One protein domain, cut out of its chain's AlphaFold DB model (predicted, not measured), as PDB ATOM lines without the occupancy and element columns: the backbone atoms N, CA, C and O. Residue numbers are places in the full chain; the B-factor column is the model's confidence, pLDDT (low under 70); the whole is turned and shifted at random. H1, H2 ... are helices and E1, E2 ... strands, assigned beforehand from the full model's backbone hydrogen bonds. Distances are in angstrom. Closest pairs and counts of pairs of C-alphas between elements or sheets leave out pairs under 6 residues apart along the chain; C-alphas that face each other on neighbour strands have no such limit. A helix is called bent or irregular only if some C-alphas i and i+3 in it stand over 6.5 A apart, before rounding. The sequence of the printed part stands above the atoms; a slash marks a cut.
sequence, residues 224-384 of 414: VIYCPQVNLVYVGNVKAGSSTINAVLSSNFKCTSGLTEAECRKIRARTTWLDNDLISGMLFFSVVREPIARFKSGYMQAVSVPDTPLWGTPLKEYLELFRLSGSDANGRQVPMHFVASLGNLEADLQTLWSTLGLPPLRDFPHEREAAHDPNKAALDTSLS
ATOM      1  N   VAL A 224     -37.904 -28.801  15.566       76.62
ATOM      2  CA  VAL A 224     -37.875 -29.711  14.411       76.62
ATOM      3  C   VAL A 224     -37.683 -31.137  14.911       76.62
ATOM      4  O   VAL A 224     -36.741 -31.413  15.652       76.62
ATOM      5  N   ILE A 225     -38.586 -32.039  14.525       82.81
ATOM      6  CA  ILE A 225     -38.456 -33.481  14.761       82.81
ATOM      7  C   ILE A 225     -38.207 -34.148  13.422       82.81
ATOM      8  O   ILE A 225     -38.956 -33.938  12.471       82.81
ATOM      9  N   TYR A 226     -37.187 -34.990  13.373       84.12
ATOM     10  CA  TYR A 226     -36.818 -35.748  12.197       84.12
ATOM     11  C   TYR A 226     -37.070 -37.241  12.422       84.12
ATOM     12  O   TYR A 226     -36.589 -37.819  13.393       84.12
ATOM     13  N   CYS A 227     -37.815 -37.879  11.524       85.56
ATOM     14  CA  CYS A 227     -38.165 -39.294  11.589       85.56
ATOM     15  C   CYS A 227     -37.674 -39.994  10.302       85.56
ATOM     16  O   CYS A 227     -38.435 -40.121   9.336       85.56
ATOM     17  N   PRO A 228     -36.401 -40.445  10.261       83.12
ATOM     18  CA  PRO A 228     -35.764 -40.975   9.049       83.12
ATOM     19  C   PRO A 228     -36.450 -42.219   8.483       83.12
ATOM     20  O   PRO A 228     -36.411 -42.456   7.284       83.12
ATOM     21  N   GLN A 229     -37.081 -43.037   9.331       85.56
ATOM     22  CA  GLN A 229     -37.666 -44.318   8.910       85.56
ATOM     23  C   GLN A 229     -38.816 -44.150   7.919       85.56
ATOM     24  O   GLN A 229     -39.134 -45.081   7.186       85.56
ATOM     25  N   VAL A 230     -39.454 -42.982   7.943       89.94
ATOM     26  CA  VAL A 230     -40.640 -42.652   7.147       89.94
ATOM     27  C   VAL A 230     -40.432 -41.380   6.328       89.94
ATOM     28  O   VAL A 230     -41.396 -40.808   5.831       89.94
ATOM     29  N   ASN A 231     -39.178 -40.934   6.203       89.62
ATOM     30  CA  ASN A 231     -38.787 -39.696   5.539       89.62
ATOM     31  C   ASN A 231     -39.667 -38.494   5.927       89.62
ATOM     32  O   ASN A 231     -40.198 -37.794   5.067       89.62
ATOM     33  N   LEU A 232     -39.870 -38.282   7.230       89.12
ATOM     34  CA  LEU A 232     -40.808 -37.288   7.748       89.12
ATOM     35  C   LEU A 232     -40.086 -36.259   8.619       89.12
ATOM     36  O   LEU A 232     -39.292 -36.617   9.490       89.12
ATOM     37  N   VAL A 233     -40.407 -34.983   8.422       87.88
ATOM     38  CA  VAL A 233     -39.929 -33.871   9.246       87.88
ATOM     39  C   VAL A 233     -41.123 -33.095   9.788       87.88
ATOM     40  O   VAL A 233     -41.928 -32.565   9.026       87.88
ATOM     41  N   TYR A 234     -41.226 -32.995  11.109       89.00
ATOM     42  CA  TYR A 234     -42.198 -32.134  11.773       89.00
ATOM     43  C   TYR A 234     -41.564 -30.798  12.144       89.00
ATOM     44  O   TYR A 234     -40.591 -30.760  12.894       89.00
ATOM     45  N   VAL A 235     -42.163 -29.707  11.680       85.12
ATOM     46  CA  VAL A 235     -41.820 -28.339  12.067       85.12
ATOM     47  C   VAL A 235     -42.845 -27.864  13.096       85.12
ATOM     48  O   VAL A 235     -43.968 -27.481  12.774       85.12
ATOM     49  N   GLY A 236     -42.470 -27.933  14.365       81.50
ATOM     50  CA  GLY A 236     -43.295 -27.619  15.515       81.50
ATOM     51  C   GLY A 236     -43.480 -26.130  15.758       81.50
ATOM     52  O   GLY A 236     -42.546 -25.414  16.125       81.50
ATOM     53  N   ASN A 237     -44.740 -25.704  15.654       78.56
ATOM     54  CA  ASN A 237     -45.185 -24.382  16.066       78.56
ATOM     55  C   ASN A 237     -45.406 -24.317  17.578       78.56
ATOM     56  O   ASN A 237     -45.985 -25.214  18.209       78.56
ATOM     57  N   VAL A 238     -44.990 -23.204  18.169       76.62
ATOM     58  CA  VAL A 238     -45.252 -22.910  19.576       76.62
ATOM     59  C   VAL A 238     -46.768 -22.851  19.797       76.62
ATOM     60  O   VAL A 238     -47.504 -22.237  19.028       76.62
ATOM     61  N   LYS A 239     -47.244 -23.550  20.835       82.75
ATOM     62  CA  LYS A 239     -48.665 -23.615  21.240       82.75
ATOM     63  C   LYS A 239     -49.654 -24.200  20.231       82.75
ATOM     64  O   LYS A 239     -50.863 -24.086  20.433       82.75
ATOM     65  N   ALA A 240     -49.167 -24.918  19.227       83.69
ATOM     66  CA  ALA A 240     -50.001 -25.667  18.289       83.69
ATOM     67  C   ALA A 240     -50.039 -27.181  18.587       83.69
ATOM     68  O   ALA A 240     -50.105 -27.987  17.672       83.69
ATOM     69  N   GLY A 241     -49.938 -27.583  19.859       84.06
ATOM     70  CA  GLY A 241     -49.951 -29.006  20.238       84.06
ATOM     71  C   GLY A 241     -48.636 -29.754  19.981       84.06
ATOM     72  O   GLY A 241     -48.604 -30.976  20.050       84.06
ATOM     73  N   SER A 242     -47.526 -29.048  19.731       82.25
ATOM     74  CA  SER A 242     -46.227 -29.661  19.393       82.25
ATOM     75  C   SER A 242     -45.727 -30.724  20.378       82.25
ATOM     76  O   SER A 242     -45.082 -31.676  19.949       82.25
ATOM     77  N   SER A 243     -46.030 -30.607  21.674       80.38
ATOM     78  CA  SER A 243     -45.688 -31.636  22.670       80.38
ATOM     79  C   SER A 243     -46.462 -32.938  22.445       80.38
ATOM     80  O   SER A 243     -45.868 -34.012  22.506       80.38
ATOM     81  N   THR A 244     -47.757 -32.838  22.130       83.62
ATOM     82  CA  THR A 244     -48.617 -33.974  21.773       83.62
ATOM     83  C   THR A 244     -48.094 -34.652  20.507       83.62
ATOM     84  O   THR A 244     -47.888 -35.862  20.496       83.62
ATOM     85  N   ILE A 245     -47.773 -33.869  19.470       87.00
ATOM     86  CA  ILE A 245     -47.211 -34.392  18.212       87.00
ATOM     87  C   ILE A 245     -45.880 -35.098  18.444       87.00
ATOM     88  O   ILE A 245     -45.661 -36.184  17.914       87.00
ATOM     89  N   ASN A 246     -45.009 -34.522  19.273       84.25
ATOM     90  CA  ASN A 246     -43.743 -35.154  19.609       84.25
ATOM     91  C   ASN A 246     -43.938 -36.517  20.284       84.25
ATOM     92  O   ASN A 246     -43.249 -37.473  19.936       84.25
ATOM     93  N   ALA A 247     -44.894 -36.628  21.211       82.88
ATOM     94  CA  ALA A 247     -45.211 -37.894  21.864       82.88
ATOM     95  C   ALA A 247     -45.759 -38.936  20.872       82.88
ATOM     96  O   ALA A 247     -45.340 -40.094  20.902       82.88
ATOM     97  N   VAL A 248     -46.639 -38.528  19.949       86.25
ATOM     98  CA  VAL A 248     -47.155 -39.401  18.878       86.25
ATOM     99  C   VAL A 248     -46.020 -39.889  17.978       86.25
ATOM    100  O   VAL A 248     -45.882 -41.085  17.742       86.25
ATOM    101  N   LEU A 249     -45.164 -38.988  17.505       87.19
ATOM    102  CA  LEU A 249     -44.060 -39.355  16.620       87.19
ATOM    103  C   LEU A 249     -43.028 -40.241  17.325       87.19
ATOM    104  O   LEU A 249     -42.625 -41.259  16.771       87.19
ATOM    105  N   SER A 250     -42.654 -39.906  18.562       83.88
ATOM    106  CA  SER A 250     -41.651 -40.654  19.334       83.88
ATOM    107  C   SER A 250     -42.133 -42.037  19.781       83.88
ATOM    108  O   SER A 250     -41.315 -42.924  20.008       83.88
ATOM    109  N   SER A 251     -43.448 -42.239  19.919       84.75
ATOM    110  CA  SER A 251     -44.026 -43.557  20.229       84.75
ATOM    111  C   SER A 251     -44.136 -44.464  19.002       84.75
ATOM    112  O   SER A 251     -44.077 -45.683  19.144       84.75
ATOM    113  N   ASN A 252     -44.259 -43.888  17.801       85.12
ATOM    114  CA  ASN A 252     -44.453 -44.643  16.561       85.12
ATOM    115  C   ASN A 252     -43.163 -44.836  15.751       85.12
ATOM    116  O   ASN A 252     -43.034 -45.815  15.018       85.12
ATOM    117  N   PHE A 253     -42.189 -43.935  15.887       85.69
ATOM    118  CA  PHE A 253     -40.944 -43.967  15.124       85.69
ATOM    119  C   PHE A 253     -39.747 -43.662  16.022       85.69
ATOM    120  O   PHE A 253     -39.865 -42.988  17.045       85.69
ATOM    121  N   LYS A 254     -38.547 -44.092  15.608       82.25
ATOM    122  CA  LYS A 254     -37.311 -43.635  16.262       82.25
ATOM    123  C   LYS A 254     -36.928 -42.281  15.671       82.25
ATOM    124  O   LYS A 254     -36.017 -42.191  14.846       82.25
ATOM    125  N   CYS A 255     -37.680 -41.255  16.043       77.62
ATOM    126  CA  CYS A 255     -37.374 -39.895  15.642       77.62
ATOM    127  C   CYS A 255     -36.183 -39.366  16.442       77.62
ATOM    128  O   CYS A 255     -36.016 -39.674  17.623       77.62
ATOM    129  N   THR A 256     -35.363 -38.547  15.802       66.75
ATOM    130  CA  THR A 256     -34.352 -37.740  16.470       66.75
ATOM    131  C   THR A 256     -34.772 -36.282  16.365       66.75
ATOM    132  O   THR A 256     -35.188 -35.801  15.314       66.75
ATOM    133  N   SER A 257     -34.633 -35.523  17.441       60.84
ATOM    134  CA  SER A 257     -34.724 -34.057  17.390       60.84
ATOM    135  C   SER A 257     -33.432 -33.421  16.845       60.84
ATOM    136  O   SER A 257     -33.089 -32.300  17.204       60.84
ATOM    137  N   GLY A 258     -32.688 -34.155  16.003       47.06
ATOM    138  CA  GLY A 258     -31.444 -33.719  15.357       47.06
ATOM    139  C   GLY A 258     -30.228 -33.542  16.274       47.06
ATOM    140  O   GLY A 258     -29.171 -33.158  15.791       47.06
ATOM    141  N   LEU A 259     -30.348 -33.809  17.576       45.94
ATOM    142  CA  LEU A 259     -29.346 -33.463  18.584       45.94
ATOM    143  C   LEU A 259     -29.314 -34.520  19.698       45.94
ATOM    144  O   LEU A 259     -30.328 -35.168  19.966       45.94
ATOM    145  N   THR A 260     -28.165 -34.711  20.351       45.53
ATOM    146  CA  THR A 260     -28.084 -35.549  21.562       45.53
ATOM    147  C   THR A 260     -28.998 -34.984  22.662       45.53
ATOM    148  O   THR A 260     -29.301 -33.793  22.675       45.53
ATOM    149  N   GLU A 261     -29.447 -35.795  23.626       40.31
ATOM    150  CA  GLU A 261     -30.372 -35.362  24.697       40.31
ATOM    151  C   GLU A 261     -29.858 -34.131  25.490       40.31
ATOM    152  O   GLU A 261     -30.637 -33.289  25.943       40.31
ATOM    153  N   ALA A 262     -28.531 -33.976  25.589       36.75
ATOM    154  CA  ALA A 262     -27.859 -32.821  26.191       36.75
ATOM    155  C   ALA A 262     -27.904 -31.549  25.316       36.75
ATOM    156  O   ALA A 262     -27.931 -30.434  25.841       36.75
ATOM    157  N   GLU A 263     -27.944 -31.703  23.994       38.78
ATOM    158  CA  GLU A 263     -28.055 -30.622  23.010       38.78
ATOM    159  C   GLU A 263     -29.520 -30.237  22.752       38.78
ATOM    160  O   GLU A 263     -29.812 -29.057  22.581       38.78
ATOM    161  N   CYS A 264     -30.470 -31.176  22.858       35.78
ATOM    162  CA  CYS A 264     -31.911 -30.894  22.798       35.78
ATOM    163  C   CYS A 264     -32.395 -29.939  23.895       35.78
ATOM    164  O   CYS A 264     -33.353 -29.195  23.687       35.78
ATOM    165  N   ARG A 265     -31.733 -29.928  25.063       35.16
ATOM    166  CA  ARG A 265     -32.006 -28.939  26.120       35.16
ATOM    167  C   ARG A 265     -31.425 -27.558  25.816       35.16
ATOM    168  O   ARG A 265     -31.875 -26.586  26.414       35.16
ATOM    169  N   LYS A 266     -30.441 -27.464  24.917       32.25
ATOM    170  CA  LYS A 266     -29.712 -26.223  24.615       32.25
ATOM    171  C   LYS A 266     -30.124 -25.580  23.293       32.25
ATOM    172  O   LYS A 266     -30.014 -24.367  23.173       32.25
ATOM    173  N   ILE A 267     -30.603 -26.352  22.318       37.50
ATOM    174  CA  ILE A 267     -30.905 -25.850  20.977       37.50
ATOM    175  C   ILE A 267     -32.175 -26.529  20.464       37.50
ATOM    176  O   ILE A 267     -32.180 -27.677  20.029       37.50
ATOM    177  N   ARG A 268     -33.289 -25.800  20.508       45.12
ATOM    178  CA  ARG A 268     -34.447 -26.102  19.660       45.12
ATOM    179  C   ARG A 268     -34.012 -25.770  18.221       45.12
ATOM    180  O   ARG A 268     -33.587 -24.645  17.956       45.12
ATOM    181  N   ALA A 269     -33.987 -26.772  17.345       49.03
ATOM    182  CA  ALA A 269     -33.275 -26.707  16.069       49.03
ATOM    183  C   ALA A 269     -33.970 -25.787  15.052       49.03
ATOM    184  O   ALA A 269     -35.161 -25.923  14.785       49.03
ATOM    185  N   ARG A 270     -33.216 -24.863  14.447       59.09
ATOM    186  CA  ARG A 270     -33.704 -24.044  13.329       59.09
ATOM    187  C   ARG A 270     -33.758 -24.903  12.062       59.09
ATOM    188  O   ARG A 270     -32.917 -25.774  11.866       59.09
ATOM    189  N   THR A 271     -34.690 -24.612  11.155       58.94
ATOM    190  CA  THR A 271     -34.714 -25.226   9.810       58.94
ATOM    191  C   THR A 271     -33.432 -24.963   9.020       58.94
ATOM    192  O   THR A 271     -33.114 -25.720   8.112       58.94
ATOM    193  N   THR A 272     -32.665 -23.935   9.401       61.28
ATOM    194  CA  THR A 272     -31.381 -23.580   8.787       61.28
ATOM    195  C   THR A 272     -30.301 -24.642   8.982       61.28
ATOM    196  O   THR A 272     -29.222 -24.522   8.421       61.28
ATOM    197  N   TRP A 273     -30.560 -25.663   9.798       64.81
ATOM    198  CA  TRP A 273     -29.645 -26.778  10.042       64.81
ATOM    199  C   TRP A 273     -29.924 -27.979   9.139       64.81
ATOM    200  O   TRP A 273     -29.175 -28.952   9.156       64.81
ATOM    201  N   LEU A 274     -31.020 -27.935   8.384       64.00
ATOM    202  CA  LEU A 274     -31.370 -28.989   7.451       64.00
ATOM    203  C   LEU A 274     -30.476 -28.851   6.219       64.00
ATOM    204  O   LEU A 274     -30.509 -27.827   5.534       64.00
ATOM    205  N   ASP A 275     -29.668 -29.875   5.966       67.81
ATOM    206  CA  ASP A 275     -28.883 -29.977   4.739       67.81
ATOM    207  C   ASP A 275     -29.824 -30.112   3.528       67.81
ATOM    208  O   ASP A 275     -30.892 -30.719   3.626       67.81
ATOM    209  N   ASN A 276     -29.428 -29.577   2.375       67.50
ATOM    210  CA  ASN A 276     -30.195 -29.661   1.130       67.50
ATOM    211  C   ASN A 276     -30.517 -31.113   0.764       67.50
ATOM    212  O   ASN A 276     -31.635 -31.406   0.341       67.50
ATOM    213  N   ASP A 277     -29.552 -32.010   0.973       70.25
ATOM    214  CA  ASP A 277     -29.703 -33.437   0.685       70.25
ATOM    215  C   ASP A 277     -30.725 -34.091   1.626       70.25
ATOM    216  O   ASP A 277     -31.459 -34.993   1.225       70.25
ATOM    217  N   LEU A 278     -30.826 -33.590   2.863       66.81
ATOM    218  CA  LEU A 278     -31.843 -34.009   3.822       66.81
ATOM    219  C   LEU A 278     -33.221 -33.456   3.441       66.81
ATOM    220  O   LEU A 278     -34.221 -34.125   3.651       66.81
ATOM    221  N   ILE A 279     -33.302 -32.247   2.884       71.75
ATOM    222  CA  ILE A 279     -34.574 -31.652   2.451       71.75
ATOM    223  C   ILE A 279     -35.131 -32.404   1.232       71.75
ATOM    224  O   ILE A 279     -36.340 -32.637   1.145       71.75
ATOM    225  N   SER A 280     -34.267 -32.813   0.297       72.75
ATOM    226  CA  SER A 280     -34.678 -33.545  -0.901       72.75
ATOM    227  C   SER A 280     -35.094 -34.981  -0.571       72.75
ATOM    228  O   SER A 280     -34.263 -35.861  -0.378       72.75
ATOM    229  N   GLY A 281     -36.402 -35.232  -0.536       82.62
ATOM    230  CA  GLY A 281     -36.967 -36.566  -0.296       82.62
ATOM    231  C   GLY A 281     -37.680 -36.719   1.045       82.62
ATOM    232  O   GLY A 281     -38.242 -37.782   1.299       82.62
ATOM    233  N   MET A 282     -37.709 -35.666   1.864       85.88
ATOM    234  CA  MET A 282     -38.478 -35.641   3.105       85.88
ATOM    235  C   MET A 282     -39.837 -34.979   2.907       85.88
ATOM    236  O   MET A 282     -39.962 -33.940   2.258       85.88
ATOM    237  N   LEU A 283     -40.855 -35.551   3.540       90.31
ATOM    238  CA  LEU A 283     -42.148 -34.920   3.714       90.31
ATOM    239  C   LEU A 283     -42.084 -34.027   4.950       90.31
ATOM    240  O   LEU A 283     -41.897 -34.486   6.073       90.31
ATOM    241  N   PHE A 284     -42.262 -32.734   4.739       88.69
ATOM    242  CA  PHE A 284     -42.338 -31.752   5.814       88.69
ATOM    243  C   PHE A 284     -43.782 -31.485   6.182       88.69
ATOM    244  O   PHE A 284     -44.600 -31.199   5.302       88.69
ATOM    245  N   PHE A 285     -44.078 -31.511   7.474       90.44
ATOM    246  CA  PHE A 285     -45.382 -31.116   7.962       90.44
ATOM    247  C   PHE A 285     -45.318 -30.249   9.212       90.44
ATOM    248  O   PHE A 285     -44.338 -30.253   9.956       90.44
ATOM    249  N   SER A 286     -46.392 -29.511   9.455       89.75
ATOM    250  CA  SER A 286     -46.561 -28.698  10.653       89.75
ATOM    251  C   SER A 286     -47.981 -28.822  11.190       89.75
ATOM    252  O   SER A 286     -48.889 -29.257  10.482       89.75
ATOM    253  N   VAL A 287     -48.175 -28.435  12.448       88.00
ATOM    254  CA  VAL A 287     -49.499 -28.297  13.054       88.00
ATOM    255  C   VAL A 287     -49.721 -26.831  13.378       88.00
ATOM    256  O   VAL A 287     -48.842 -26.151  13.917       88.00
ATOM    257  N   VAL A 288     -50.903 -26.335  13.037       86.81
ATOM    258  CA  VAL A 288     -51.347 -24.969  13.302       86.81
ATOM    259  C   VAL A 288     -52.549 -24.991  14.221       86.81
ATOM    260  O   VAL A 288     -53.293 -25.960  14.288       86.81
ATOM    261  N   ARG A 289     -52.762 -23.901  14.941       86.12
ATOM    262  CA  ARG A 289     -53.907 -23.719  15.828       86.12
ATOM    263  C   ARG A 289     -54.572 -22.401  15.477       86.12
ATOM    264  O   ARG A 289     -53.886 -21.502  14.996       86.12
ATOM    265  N   GLU A 290     -55.871 -22.303  15.743       86.69
ATOM    266  CA  GLU A 290     -56.605 -21.041  15.659       86.69
ATOM    267  C   GLU A 290     -55.794 -19.917  16.351       86.69
ATOM    268  O   GLU A 290     -55.349 -20.118  17.492       86.69
ATOM    269  N   PRO A 291     -55.511 -18.794  15.655       84.88
ATOM    270  CA  PRO A 291     -54.526 -17.812  16.100       84.88
ATOM    271  C   PRO A 291     -54.781 -17.258  17.504       84.88
ATOM    272  O   PRO A 291     -53.836 -17.150  18.288       84.88
ATOM    273  N   ILE A 292     -56.036 -16.979  17.871       85.06
ATOM    274  CA  ILE A 292     -56.390 -16.422  19.184       85.06
ATOM    275  C   ILE A 292     -56.217 -17.460  20.286       85.06
ATOM    276  O   ILE A 292     -55.620 -17.169  21.323       85.06
ATOM    277  N   ALA A 293     -56.673 -18.691  20.079       83.94
ATOM    278  CA  ALA A 293     -56.489 -19.788  21.017       83.94
ATOM    279  C   ALA A 293     -55.000 -20.103  21.215       83.94
ATOM    280  O   ALA A 293     -54.565 -20.401  22.332       83.94
ATOM    281  N   ARG A 294     -54.202 -20.010  20.144       82.38
ATOM    282  CA  ARG A 294     -52.743 -20.138  20.202       82.38
ATOM    283  C   ARG A 294     -52.121 -19.013  21.019       82.38
ATOM    284  O   ARG A 294     -51.349 -19.301  21.933       82.38
ATOM    285  N   PHE A 295     -52.487 -17.769  20.718       82.88
ATOM    286  CA  PHE A 295     -52.027 -16.579  21.425       82.88
ATOM    287  C   PHE A 295     -52.351 -16.670  22.917       82.88
ATOM    288  O   PHE A 295     -51.437 -16.623  23.732       82.88
ATOM    289  N   LYS A 296     -53.616 -16.913  23.281       81.19
ATOM    290  CA  LYS A 296     -54.053 -17.056  24.677       81.19
ATOM    291  C   LYS A 296     -53.285 -18.161  25.393       81.19
ATOM    292  O   LYS A 296     -52.774 -17.945  26.483       81.19
ATOM    293  N   SER A 297     -53.131 -19.331  24.770       79.75
ATOM    294  CA  SER A 297     -52.355 -20.435  25.353       79.75
ATOM    295  C   SER A 297     -50.883 -20.071  25.575       79.75
ATOM    296  O   SER A 297     -50.255 -20.541  26.529       79.75
ATOM    297  N   GLY A 298     -50.336 -19.257  24.680       77.75
ATOM    298  CA  GLY A 298     -48.994 -18.708  24.736       77.75
ATOM    299  C   GLY A 298     -48.793 -17.707  25.856       77.75
ATOM    300  O   GLY A 298     -47.955 -17.921  26.732       77.75
ATOM    301  N   TYR A 299     -49.623 -16.673  25.843       76.56
ATOM    302  CA  TYR A 299     -49.698 -15.632  26.850       76.56
ATOM    303  C   TYR A 299     -49.864 -16.233  28.247       76.56
ATOM    304  O   TYR A 299     -49.065 -15.950  29.131       76.56
ATOM    305  N   MET A 300     -50.801 -17.175  28.411       75.56
ATOM    306  CA  MET A 300     -51.019 -17.899  29.664       75.56
ATOM    307  C   MET A 300     -49.762 -18.607  30.168       75.56
ATOM    308  O   MET A 300     -49.436 -18.520  31.349       75.56
ATOM    309  N   GLN A 301     -49.020 -19.284  29.287       73.88
ATOM    310  CA  GLN A 301     -47.760 -19.898  29.702       73.88
ATOM    311  C   GLN A 301     -46.733 -18.850  30.131       73.88
ATOM    312  O   GLN A 301     -46.099 -19.048  31.161       73.88
ATOM    313  N   ALA A 302     -46.591 -17.759  29.377       70.75
ATOM    314  CA  ALA A 302     -45.627 -16.706  29.681       70.75
ATOM    315  C   ALA A 302     -45.910 -16.022  31.029       70.75
ATOM    316  O   ALA A 302     -44.983 -15.811  31.805       70.75
ATOM    317  N   VAL A 303     -47.180 -15.741  31.349       69.69
ATOM    318  CA  VAL A 303     -47.550 -15.126  32.638       69.69
ATOM    319  C   VAL A 303     -47.479 -16.113  33.808       69.69
ATOM    320  O   VAL A 303     -47.163 -15.716  34.927       69.69
ATOM    321  N   SER A 304     -47.744 -17.403  33.566       68.44
ATOM    322  CA  SER A 304     -47.786 -18.431  34.621       68.44
ATOM    323  C   SER A 304     -46.418 -18.926  35.101       68.44
ATOM    324  O   SER A 304     -46.350 -19.584  36.136       68.44
ATOM    325  N   VAL A 305     -45.337 -18.642  34.367       64.31
ATOM    326  CA  VAL A 305     -43.985 -19.117  34.689       64.31
ATOM    327  C   VAL A 305     -43.114 -17.913  35.093       64.31
ATOM    328  O   VAL A 305     -42.703 -17.151  34.216       64.31
ATOM    329  N   PRO A 306     -42.818 -17.729  36.399       54.50
ATOM    330  CA  PRO A 306     -42.087 -16.567  36.931       54.50
ATOM    331  C   PRO A 306     -40.695 -16.335  36.324       54.50
ATOM    332  O   PRO A 306     -40.217 -15.207  36.315       54.50
ATOM    333  N   ASP A 307     -40.071 -17.388  35.784       55.41
ATOM    334  CA  ASP A 307     -38.695 -17.369  35.268       55.41
ATOM    335  C   ASP A 307     -38.605 -17.422  33.732       55.41
ATOM    336  O   ASP A 307     -37.519 -17.580  33.169       55.41
ATOM    337  N   THR A 308     -39.728 -17.323  33.010       53.84
ATOM    338  CA  THR A 308     -39.637 -17.108  31.558       53.84
ATOM    339  C   THR A 308     -39.184 -15.669  31.307       53.84
ATOM    340  O   THR A 308     -39.773 -14.764  31.895       53.84
ATOM    341  N   PRO A 309     -38.232 -15.409  30.386       48.56
ATOM    342  CA  PRO A 309     -37.722 -14.060  30.082       48.56
ATOM    343  C   PRO A 309     -38.778 -13.080  29.537       48.56
ATOM    344  O   PRO A 309     -38.438 -11.972  29.145       48.56
ATOM    345  N   LEU A 310     -40.048 -13.494  29.505       48.50
ATOM    346  CA  LEU A 310     -41.196 -12.719  29.062       48.50
ATOM    347  C   LEU A 310     -42.119 -12.287  30.208       48.50
ATOM    348  O   LEU A 310     -43.216 -11.778  29.964       48.50
ATOM    349  N   TRP A 311     -41.719 -12.516  31.460       37.28
ATOM    350  CA  TRP A 311     -42.449 -11.985  32.603       37.28
ATOM    351  C   TRP A 311     -42.413 -10.450  32.534       37.28
ATOM    352  O   TRP A 311     -41.354  -9.836  32.645       37.28
ATOM    353  N   GLY A 312     -43.571  -9.835  32.273       47.88
ATOM    354  CA  GLY A 312     -43.684  -8.392  32.031       47.88
ATOM    355  C   GLY A 312     -43.446  -7.944  30.584       47.88
ATOM    356  O   GLY A 312     -43.449  -6.741  30.330       47.88
ATOM    357  N   THR A 313     -43.280  -8.865  29.629       53.53
ATOM    358  CA  THR A 313     -43.146  -8.496  28.217       53.53
ATOM    359  C   THR A 313     -44.459  -7.934  27.669       53.53
ATOM    360  O   THR A 313     -45.504  -8.583  27.798       53.53
ATOM    361  N   PRO A 314     -44.437  -6.740  27.045       55.50
ATOM    362  CA  PRO A 314     -45.619  -6.152  26.438       55.50
ATOM    363  C   PRO A 314     -46.261  -7.095  25.419       55.50
ATOM    364  O   PRO A 314     -45.574  -7.737  24.625       55.50
ATOM    365  N   LEU A 315     -47.597  -7.103  25.385       58.75
ATOM    366  CA  LEU A 315     -48.442  -7.833  24.429       58.75
ATOM    367  C   LEU A 315     -47.892  -7.820  22.988       58.75
ATOM    368  O   LEU A 315     -47.910  -8.835  22.296       58.75
ATOM    369  N   LYS A 316     -47.345  -6.671  22.577       54.66
ATOM    370  CA  LYS A 316     -46.770  -6.404  21.256       54.66
ATOM    371  C   LYS A 316     -45.568  -7.285  20.895       54.66
ATOM    372  O   LYS A 316     -45.482  -7.739  19.762       54.66
ATOM    373  N   GLU A 317     -44.678  -7.565  21.841       50.97
ATOM    374  CA  GLU A 317     -43.488  -8.402  21.609       50.97
ATOM    375  C   GLU A 317     -43.848  -9.898  21.512       50.97
ATOM    376  O   GLU A 317     -43.138 -10.677  20.882       50.97
ATOM    377  N   TYR A 318     -44.994 -10.314  22.068       58.25
ATOM    378  CA  TYR A 318     -45.476 -11.697  21.966       58.25
ATOM    379  C   TYR A 318     -46.065 -12.035  20.583       58.25
ATOM    380  O   TYR A 318     -46.165 -13.204  20.202       58.25
ATOM    381  N   LEU A 319     -46.477 -11.019  19.822       53.56
ATOM    382  CA  LEU A 319     -47.225 -11.183  18.574       53.56
ATOM    383  C   LEU A 319     -46.339 -11.546  17.363       53.56
ATOM    384  O   LEU A 319     -46.863 -11.996  16.349       53.56
ATOM    385  N   GLU A 320     -45.008 -11.467  17.472       50.81
ATOM    386  CA  GLU A 320     -44.061 -11.692  16.359       50.81
ATOM    387  C   GLU A 320     -43.661 -13.177  16.128       50.81
ATOM    388  O   GLU A 320     -42.734 -13.483  15.382       50.81
ATOM    389  N   LEU A 321     -44.351 -14.145  16.748       53.25
ATOM    390  CA  LEU A 321     -43.891 -15.545  16.866       53.25
ATOM    391  C   LEU A 321     -44.481 -16.546  15.846       53.25
ATOM    392  O   LEU A 321     -44.556 -17.751  16.118       53.25
ATOM    393  N   PHE A 322     -44.949 -16.108  14.679       55.19
ATOM    394  CA  PHE A 322     -45.509 -17.010  13.660       55.19
ATOM    395  C   PHE A 322     -44.475 -17.370  12.589       55.19
ATOM    396  O   PHE A 322     -43.999 -16.512  11.857       55.19
ATOM    397  N   ARG A 323     -44.133 -18.664  12.482       62.09
ATOM    398  CA  ARG A 323     -43.272 -19.192  11.412       62.09
ATOM    399  C   ARG A 323     -43.750 -20.569  10.965       62.09
ATOM    400  O   ARG A 323     -43.462 -21.562  11.621       62.09
ATOM    401  N   LEU A 324     -44.470 -20.625   9.845       58.66
ATOM    402  CA  LEU A 324     -44.835 -21.893   9.196       58.66
ATOM    403  C   LEU A 324     -43.689 -22.502   8.415       58.66
ATOM    404  O   LEU A 324     -43.496 -23.710   8.422       58.66
ATOM    405  N   SER A 325     -42.954 -21.650   7.718       60.38
ATOM    406  CA  SER A 325     -41.785 -22.028   6.954       60.38
ATOM    407  C   SER A 325     -40.590 -21.346   7.583       60.38
ATOM    408  O   SER A 325     -40.636 -20.150   7.870       60.38
ATOM    409  N   GLY A 326     -39.527 -22.106   7.790       66.19
ATOM    410  CA  GLY A 326     -38.210 -21.520   7.949       66.19
ATOM    411  C   GLY A 326     -37.419 -21.647   6.652       66.19
ATOM    412  O   GLY A 326     -37.889 -22.236   5.675       66.19
ATOM    413  N   SER A 327     -36.216 -21.093   6.659       69.62
ATOM    414  CA  SER A 327     -35.264 -21.221   5.560       69.62
ATOM    415  C   SER A 327     -34.214 -22.280   5.893       69.62
ATOM    416  O   SER A 327     -33.955 -22.539   7.072       69.62
ATOM    417  N   ASP A 328     -33.647 -22.919   4.876       69.50
ATOM    418  CA  ASP A 328     -32.494 -23.810   4.994       69.50
ATOM    419  C   ASP A 328     -31.193 -23.019   5.234       69.50
ATOM    420  O   ASP A 328     -31.200 -21.788   5.352       69.50
ATOM    421  N   ALA A 329     -30.060 -23.721   5.330       69.12
ATOM    422  CA  ALA A 329     -28.745 -23.101   5.533       69.12
ATOM    423  C   ALA A 329     -28.368 -22.080   4.439       69.12
ATOM    424  O   ALA A 329     -27.544 -21.195   4.667       69.12
ATOM    425  N   ASN A 330     -28.970 -22.200   3.255       72.31
ATOM    426  CA  ASN A 330     -28.726 -21.364   2.084       72.31
ATOM    427  C   ASN A 330     -29.785 -20.265   1.914       72.31
ATOM    428  O   ASN A 330     -29.795 -19.580   0.891       72.31
ATOM    429  N   GLY A 331     -30.687 -20.099   2.885       70.75
ATOM    430  CA  GLY A 331     -31.767 -19.119   2.819       70.75
ATOM    431  C   GLY A 331     -32.914 -19.515   1.884       70.75
ATOM    432  O   GLY A 331     -33.760 -18.673   1.591       70.75
ATOM    433  N   ARG A 332     -32.975 -20.762   1.399       73.44
ATOM    434  CA  ARG A 332     -34.110 -21.237   0.593       73.44
ATOM    435  C   ARG A 332     -35.242 -21.665   1.506       73.44
ATOM    436  O   ARG A 332     -35.015 -22.258   2.555       73.44
ATOM    437  N   GLN A 333     -36.473 -21.399   1.092       71.94
ATOM    438  CA  GLN A 333     -37.643 -21.777   1.871       71.94
ATOM    439  C   GLN A 333     -37.757 -23.301   1.965       71.94
ATOM    440  O   GLN A 333     -37.748 -23.997   0.946       71.94
ATOM    441  N   VAL A 334     -37.899 -23.820   3.185       72.88
ATOM    442  CA  VAL A 334     -38.175 -25.243   3.388       72.88
ATOM    443  C   VAL A 334     -39.595 -25.540   2.897       72.88
ATOM    444  O   VAL A 334     -40.538 -24.873   3.342       72.88
ATOM    445  N   PRO A 335     -39.780 -26.513   1.985       79.38
ATOM    446  CA  PRO A 335     -41.097 -26.839   1.458       79.38
ATOM    447  C   PRO A 335     -41.982 -27.372   2.582       79.38
ATOM    448  O   PRO A 335     -41.569 -28.266   3.309       79.38
ATOM    449  N   MET A 336     -43.206 -26.860   2.714       83.75
ATOM    450  CA  MET A 336     -44.208 -27.411   3.628       83.75
ATOM    451  C   MET A 336     -45.197 -28.251   2.824       83.75
ATOM    452  O   MET A 336     -45.939 -27.715   2.006       83.75
ATOM    453  N   HIS A 337     -45.189 -29.566   3.031       87.44
ATOM    454  CA  HIS A 337     -45.987 -30.499   2.233       87.44
ATOM    455  C   HIS A 337     -47.366 -30.747   2.844       87.44
ATOM    456  O   HIS A 337     -48.328 -30.994   2.119       87.44
ATOM    457  N   PHE A 338     -47.468 -30.682   4.173       89.44
ATOM    458  CA  PHE A 338     -48.709 -30.930   4.896       89.44
ATOM    459  C   PHE A 338     -48.851 -29.988   6.096       89.44
ATOM    460  O   PHE A 338     -47.903 -29.762   6.843       89.44
ATOM    461  N   VAL A 339     -50.040 -29.431   6.308       89.06
ATOM    462  CA  VAL A 339     -50.328 -28.582   7.470       89.06
ATOM    463  C   VAL A 339     -51.605 -29.089   8.122       89.06
ATOM    464  O   VAL A 339     -52.673 -28.994   7.528       89.06
ATOM    465  N   ALA A 340     -51.485 -29.627   9.334       89.25
ATOM    466  CA  ALA A 340     -52.622 -30.085  10.125       89.25
ATOM    467  C   ALA A 340     -53.191 -28.943  10.972       89.25
ATOM    468  O   ALA A 340     -52.442 -28.112  11.491       89.25
ATOM    469  N   SER A 341     -54.497 -28.943  11.200       87.81
ATOM    470  CA  SER A 341     -55.132 -28.114  12.218       87.81
ATOM    471  C   SER A 341     -55.209 -28.869  13.539       87.81
ATOM    472  O   SER A 341     -55.699 -29.992  13.600       87.81
ATOM    473  N   LEU A 342     -54.823 -28.221  14.639       87.69
ATOM    474  CA  LEU A 342     -55.000 -28.761  15.985       87.69
ATOM    475  C   LEU A 342     -56.481 -29.050  16.288       87.69
ATOM    476  O   LEU A 342     -56.784 -29.987  17.016       87.69
ATOM    477  N   GLY A 343     -57.406 -28.277  15.705       84.56
ATOM    478  CA  GLY A 343     -58.846 -28.494  15.868       84.56
ATOM    479  C   GLY A 343     -59.381 -29.737  15.148       84.56
ATOM    480  O   GLY A 343     -60.466 -30.196  15.480       84.56
ATOM    481  N   ASN A 344     -58.625 -30.287  14.193       87.75
ATOM    482  CA  ASN A 344     -58.967 -31.487  13.426       87.75
ATOM    483  C   ASN A 344     -57.823 -32.517  13.452       87.75
ATOM    484  O   ASN A 344     -57.621 -33.276  12.503       87.75
ATOM    485  N   LEU A 345     -57.036 -32.513  14.534       87.19
ATOM    486  CA  LEU A 345     -55.712 -33.124  14.525       87.19
ATOM    487  C   LEU A 345     -55.743 -34.625  14.220       87.19
ATOM    488  O   LEU A 345     -54.890 -35.116  13.489       87.19
ATOM    489  N   GLU A 346     -56.723 -35.345  14.761       88.88
ATOM    490  CA  GLU A 346     -56.863 -36.788  14.556       88.88
ATOM    491  C   GLU A 346     -57.067 -37.147  13.082       88.88
ATOM    492  O   GLU A 346     -56.315 -37.947  12.525       88.88
ATOM    493  N   ALA A 347     -58.032 -36.503  12.422       90.06
ATOM    494  CA  ALA A 347     -58.323 -36.747  11.015       90.06
ATOM    495  C   ALA A 347     -57.171 -36.299  10.099       90.06
ATOM    496  O   ALA A 347     -56.831 -36.998   9.136       90.06
ATOM    497  N   ASP A 348     -56.533 -35.170  10.415       91.75
ATOM    498  CA  ASP A 348     -55.408 -34.654   9.637       91.75
ATOM    499  C   ASP A 348     -54.176 -35.566   9.771       91.75
ATOM    500  O   ASP A 348     -53.565 -35.931   8.765       91.75
ATOM    501  N   LEU A 349     -53.835 -36.027  10.981       90.81
ATOM    502  CA  LEU A 349     -52.742 -36.991  11.155       90.81
ATOM    503  C   LEU A 349     -53.074 -38.352  10.542       90.81
ATOM    504  O   LEU A 349     -52.194 -38.978   9.957       90.81
ATOM    505  N   GLN A 350     -54.326 -38.807  10.596       91.81
ATOM    506  CA  GLN A 350     -54.720 -40.047   9.929       91.81
ATOM    507  C   GLN A 350     -54.563 -39.944   8.399       91.81
ATOM    508  O   GLN A 350     -54.143 -40.907   7.750       91.81
ATOM    509  N   THR A 351     -54.827 -38.765   7.827       93.50
ATOM    510  CA  THR A 351     -54.570 -38.460   6.409       93.50
ATOM    511  C   THR A 351     -53.072 -38.467   6.101       93.50
ATOM    512  O   THR A 351     -52.648 -39.065   5.107       93.50
ATOM    513  N   LEU A 352     -52.254 -37.869   6.970       92.12
ATOM    514  CA  LEU A 352     -50.796 -37.908   6.856       92.12
ATOM    515  C   LEU A 352     -50.268 -39.353   6.894       92.12
ATOM    516  O   LEU A 352     -49.508 -39.745   6.013       92.12
ATOM    517  N   TRP A 353     -50.721 -40.174   7.845       93.12
ATOM    518  CA  TRP A 353     -50.341 -41.589   7.949       93.12
ATOM    519  C   TRP A 353     -50.719 -42.378   6.698       93.12
ATOM    520  O   TRP A 353     -49.903 -43.137   6.178       93.12
ATOM    521  N   SER A 354     -51.928 -42.159   6.178       92.88
ATOM    522  CA  SER A 354     -52.363 -42.783   4.929       92.88
ATOM    523  C   SER A 354     -51.494 -42.357   3.743       92.88
ATOM    524  O   SER A 354     -51.193 -43.185   2.888       92.88
ATOM    525  N   THR A 355     -51.078 -41.088   3.692       91.81
ATOM    526  CA  THR A 355     -50.200 -40.549   2.636       91.81
ATOM    527  C   THR A 355     -48.808 -41.183   2.691       91.81
ATOM    528  O   THR A 355     -48.215 -41.464   1.654       91.81
ATOM    529  N   LEU A 356     -48.317 -41.474   3.897       90.06
ATOM    530  CA  LEU A 356     -47.054 -42.175   4.139       90.06
ATOM    531  C   LEU A 356     -47.154 -43.701   3.947       90.06
ATOM    532  O   LEU A 356     -46.153 -44.400   4.094       90.06
ATOM    533  N   GLY A 357     -48.341 -44.242   3.643       93.19
ATOM    534  CA  GLY A 357     -48.558 -45.686   3.504       93.19
ATOM    535  C   GLY A 357     -48.459 -46.457   4.826       93.19
ATOM    536  O   GLY A 357     -48.137 -47.646   4.827       93.19
ATOM    537  N   LEU A 358     -48.703 -45.788   5.954       91.75
ATOM    538  CA  LEU A 358     -48.592 -46.366   7.289       91.75
ATOM    539  C   LEU A 358     -49.926 -46.964   7.768       91.75
ATOM    540  O   LEU A 358     -50.996 -46.502   7.360       91.75
ATOM    541  N   PRO A 359     -49.897 -47.970   8.667       92.00
ATOM    542  CA  PRO A 359     -51.104 -48.477   9.315       92.00
ATOM    543  C   PRO A 359     -51.851 -47.364  10.064       92.00
ATOM    544  O   PRO A 359     -51.198 -46.457  10.570       92.00
ATOM    545  N   PRO A 360     -53.189 -47.433  10.204       90.62
ATOM    546  CA  PRO A 360     -53.947 -46.430  10.947       90.62
ATOM    547  C   PRO A 360     -53.392 -46.187  12.351       90.62
ATOM    548  O   PRO A 360     -53.023 -47.141  13.045       90.62
ATOM    549  N   LEU A 361     -53.352 -44.920  12.759       85.19
ATOM    550  CA  LEU A 361     -52.848 -44.521  14.065       85.19
ATOM    551  C   LEU A 361     -53.889 -44.922  15.120       85.19
ATOM    552  O   LEU A 361     -54.983 -44.371  15.156       85.19
ATOM    553  N   ARG A 362     -53.580 -45.945  15.925       77.12
ATOM    554  CA  ARG A 362     -54.547 -46.551  16.864       77.12
ATOM    555  C   ARG A 362     -54.601 -45.848  18.212       77.12
ATOM    556  O   ARG A 362     -55.673 -45.741  18.794       77.12
ATOM    557  N   ASP A 363     -53.454 -45.355  18.662       72.06
ATOM    558  CA  ASP A 363     -53.300 -44.710  19.957       72.06
ATOM    559  C   ASP A 363     -53.058 -43.224  19.728       72.06
ATOM    560  O   ASP A 363     -51.938 -42.720  19.831       72.06
ATOM    561  N   PHE A 364     -54.127 -42.509  19.376       70.75
ATOM    562  CA  PHE A 364     -54.091 -41.073  19.571       70.75
ATOM    563  C   PHE A 364     -54.069 -40.844  21.081       70.75
ATOM    564  O   PHE A 364     -54.960 -41.346  21.773       70.75
ATOM    565  N   PRO A 365     -53.094 -40.103  21.633       62.72
ATOM    566  CA  PRO A 365     -53.265 -39.554  22.959       62.72
ATOM    567  C   PRO A 365     -54.465 -38.618  22.848       62.72
ATOM    568  O   PRO A 365     -54.329 -37.470  22.429       62.72
ATOM    569  N   HIS A 366     -55.663 -39.131  23.142       55.41
ATOM    570  CA  HIS A 366     -56.824 -38.297  23.372       55.41
ATOM    571  C   HIS A 366     -56.355 -37.287  24.407       55.41
ATOM    572  O   HIS A 366     -55.965 -37.675  25.511       55.41
ATOM    573  N   GLU A 367     -56.289 -36.015  24.024       47.91
ATOM    574  CA  GLU A 367     -55.966 -34.926  24.929       47.91
ATOM    575  C   GLU A 367     -57.039 -34.891  26.020       47.91
ATOM    576  O   GLU A 367     -58.015 -34.156  25.936       47.91
ATOM    577  N   ARG A 368     -56.896 -35.732  27.044       43.47
ATOM    578  CA  ARG A 368     -57.644 -35.606  28.288       43.47
ATOM    579  C   ARG A 368     -56.853 -34.860  29.350       43.47
ATOM    580  O   ARG A 368     -57.482 -34.401  30.290       43.47
ATOM    581  N   GLU A 369     -55.531 -34.680  29.226       41.34
ATOM    582  CA  GLU A 369     -54.761 -34.243  30.409       41.34
ATOM    583  C   GLU A 369     -53.668 -33.175  30.249       41.34
ATOM    584  O   GLU A 369     -53.257 -32.641  31.276       41.34
ATOM    585  N   ALA A 370     -53.213 -32.768  29.055       40.97
ATOM    586  CA  ALA A 370     -52.050 -31.858  28.991       40.97
ATOM    587  C   ALA A 370     -52.215 -30.568  28.176       40.97
ATOM    588  O   ALA A 370     -51.483 -29.611  28.427       40.97
ATOM    589  N   ALA A 371     -53.143 -30.504  27.216       41.31
ATOM    590  CA  ALA A 371     -53.220 -29.340  26.336       41.31
ATOM    591  C   ALA A 371     -54.176 -28.258  26.833       41.31
ATOM    592  O   ALA A 371     -53.770 -27.106  26.833       41.31
ATOM    593  N   HIS A 372     -55.391 -28.579  27.274       46.09
ATOM    594  CA  HIS A 372     -56.359 -27.596  27.771       46.09
ATOM    595  C   HIS A 372     -57.461 -28.341  28.525       46.09
ATOM    596  O   HIS A 372     -58.369 -28.874  27.900       46.09
ATOM    597  N   ASP A 373     -57.408 -28.376  29.856       41.41
ATOM    598  CA  ASP A 373     -58.666 -28.338  30.599       41.41
ATOM    599  C   ASP A 373     -59.085 -26.861  30.577       41.41
ATOM    600  O   ASP A 373     -58.417 -26.045  31.227       41.41
ATOM    601  N   PRO A 374     -60.125 -26.478  29.812       42.09
ATOM    602  CA  PRO A 374     -60.610 -25.104  29.811       42.09
ATOM    603  C   PRO A 374     -60.995 -24.626  31.221       42.09
ATOM    604  O   PRO A 374     -61.015 -23.424  31.457       42.09
ATOM    605  N   ASN A 375     -61.204 -25.541  32.180       39.44
ATOM    606  CA  ASN A 375     -61.467 -25.226  33.583       39.44
ATOM    607  C   ASN A 375     -60.200 -25.099  34.457       39.44
ATOM    608  O   ASN A 375     -60.262 -24.440  35.493       39.44
ATOM    609  N   LYS A 376     -59.030 -25.637  34.064       41.28
ATOM    610  CA  LYS A 376     -57.738 -25.324  34.731       41.28
ATOM    611  C   LYS A 376     -57.132 -24.007  34.255       41.28
ATOM    612  O   LYS A 376     -56.250 -23.472  34.920       41.28
ATOM    613  N   ALA A 377     -57.645 -23.448  33.160       43.50
ATOM    614  CA  ALA A 377     -57.440 -22.059  32.766       43.50
ATOM    615  C   ALA A 377     -58.460 -21.113  33.433       43.50
ATOM    616  O   ALA A 377     -58.850 -20.113  32.847       43.50
ATOM    617  N   ALA A 378     -58.846 -21.378  34.688       39.19
ATOM    618  CA  ALA A 378     -59.578 -20.439  35.548       39.19
ATOM    619  C   ALA A 378     -58.726 -19.227  35.997       39.19
ATOM    620  O   ALA A 378     -58.986 -18.608  37.025       39.19
ATOM    621  N   LEU A 379     -57.698 -18.878  35.225       43.94
ATOM    622  CA  LEU A 379     -57.283 -17.494  35.077       43.94
ATOM    623  C   LEU A 379     -58.107 -16.974  33.908       43.94
ATOM    624  O   LEU A 379     -57.757 -17.193  32.746       43.94
ATOM    625  N   ASP A 380     -59.227 -16.348  34.260       49.56
ATOM    626  CA  ASP A 380     -60.059 -15.527  33.390       49.56
ATOM    627  C   ASP A 380     -59.178 -14.447  32.747       49.56
ATOM    628  O   ASP A 380     -59.068 -13.316  33.205       49.56
ATOM    629  N   THR A 381     -58.456 -14.835  31.700       55.19
ATOM    630  CA  THR A 381     -57.752 -13.931  30.797       55.19
ATOM    631  C   THR A 381     -58.745 -13.510  29.735       55.19
ATOM    632  O   THR A 381     -58.568 -13.720  28.529       55.19
ATOM    633  N   SER A 382     -59.846 -12.926  30.204       66.50
ATOM    634  CA  SER A 382     -60.667 -12.056  29.392       66.50
ATOM    635  C   SER A 382     -59.794 -10.870  29.003       66.50
ATOM    636  O   SER A 382     -59.725  -9.852  29.684       66.50
ATOM    637  N   LEU A 383     -59.074 -11.029  27.887       74.31
ATOM    638  CA  LEU A 383     -58.571  -9.891  27.134       74.31
ATOM    639  C   LEU A 383     -59.747  -8.929  26.987       74.31
ATOM    640  O   LEU A 383     -60.831  -9.337  26.550       74.31
ATOM    641  N   SER A 384     -59.545  -7.676  27.372       83.38
ATOM    642  CA  SER A 384     -60.539  -6.644  27.120       83.38
ATOM    643  C   SER A 384     -60.865  -6.612  25.626       83.38
ATOM    644  O   SER A 384     -60.059  -7.009  24.781       83.38
TER     645      SER A 384
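What this domain is: This is residues 224 to 384 of the 414 residues of an uncharacterized protein of Tribonema minus (UniProt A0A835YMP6). A small, twisted sheet of four strands has two helices, H1 and H6, over one face, while H4 and H5 sit together as a separate helical piece beyond one end of the strands. A loop with the short H2 bulges out past the E1 edge, the unnamed residues 319 to 337 run back on the opposite side of the sheet from H1 and H6, and residues 356 to 384 trail past H6 toward H4 as a long tail. The printed part has 161 residues with six named helices and four named strands, in the order E1 E2 H1 H2 H3 E3 H4 H5 E4 H6; the sheet runs E1 E2 E3 E4 and is mixed. The class is mixed, helices and strands, with under half of the residues in named elements. The whole is compact, with a radius of gyration of the C-alphas of 16.7 A and spans of 46 by 38 by 28 A.

How they stand to each other: Begin at residues 224 to 227, E1, an edge strand. A tight link leads to E2, residues 232 to 236, its antiparallel partner in a hairpin; look for N 225 and O 234, 2.9 A apart. H1, residues 242 to 252, is on the sheet at a height of 9.6 A, over E2 and only just not over E1, on which 2 of its C-alphas fall; it runs along the strands, at 9 degrees to E2 on the local plane. The closest C-alphas of E1 and H1 are those of Ile 225 and Asn 246, 7.4 A apart. H2, residues 261 to 264, is not on the sheet and is apart from H1; H3, residues 276 to 279, is only just not on it, with 4 pairs of C-alphas within 10 A. E3, residues 283 to 288, is parallel to E2, with N 235 and O 285 at 2.8 A. H4, residues 291 to 304, and H5, residues 315 to 318, are not on the sheet; they are close but not clearly touching, the closest C-alphas being those of Tyr 299 and Tyr 318 at 7.6 A. E4, residues 338 to 341, is the other edge strand, parallel to E3, with N 288 and O 340 at 2.8 A. E2, H1 H2 H3, E3 and E3, H4 H5, E4 are strand-helix-strand units, parallel neighbour strands with helices between; the second has a right-handed crossover. H6, residues 342 to 355, runs along the strands over E4 at a height of 6.9 A, and Ala 340 and Asp 348 are the closest C-alphas of the two, 5.4 A apart. H6 is on the same face as H1, giving two layers, helices on one face of a sheet, and these helices are near each other, with 5 pairs of C-alphas within 10 A. In H1 and H4 every O i to N i+4 pair is within hydrogen-bond range, in H6 8 of 10 are, and H2, H3 and H5 are too short for such a pair.

Where its parts are: Find C-alpha 224 at (-37.875, -29.711, 14.411), where E1 begins its 10.0 A; E2 covers 12.6 A. H1 is 15.4 A long, H2 5.1 A and H3 5.0 A. E3, the longest strand, spans 16.6 A. H4 starts at C-alpha 291, (-54.526, -17.812, 16.100), and runs 19.7 A; H5 measures 5.5 A and E4 10.1 A. H6 runs 18.4 A to C-alpha 355 at (-50.200, -40.549, 2.636); it is irregular, with C-alphas 343 and 346 8.6 A apart.

The domain as a whole: The two C-alphas farthest apart are those of Asp 277 and Ser 384, at 48.7 A. The printed part has no cut. The links H2 to H3 and H5 to E4 are long, with 11 and 19 residues. The mean pLDDT of the printed part is 70.8; look for values under 70 at residues 256 to 276, residue 278, residues 303 to 329 and residues 365 to 382.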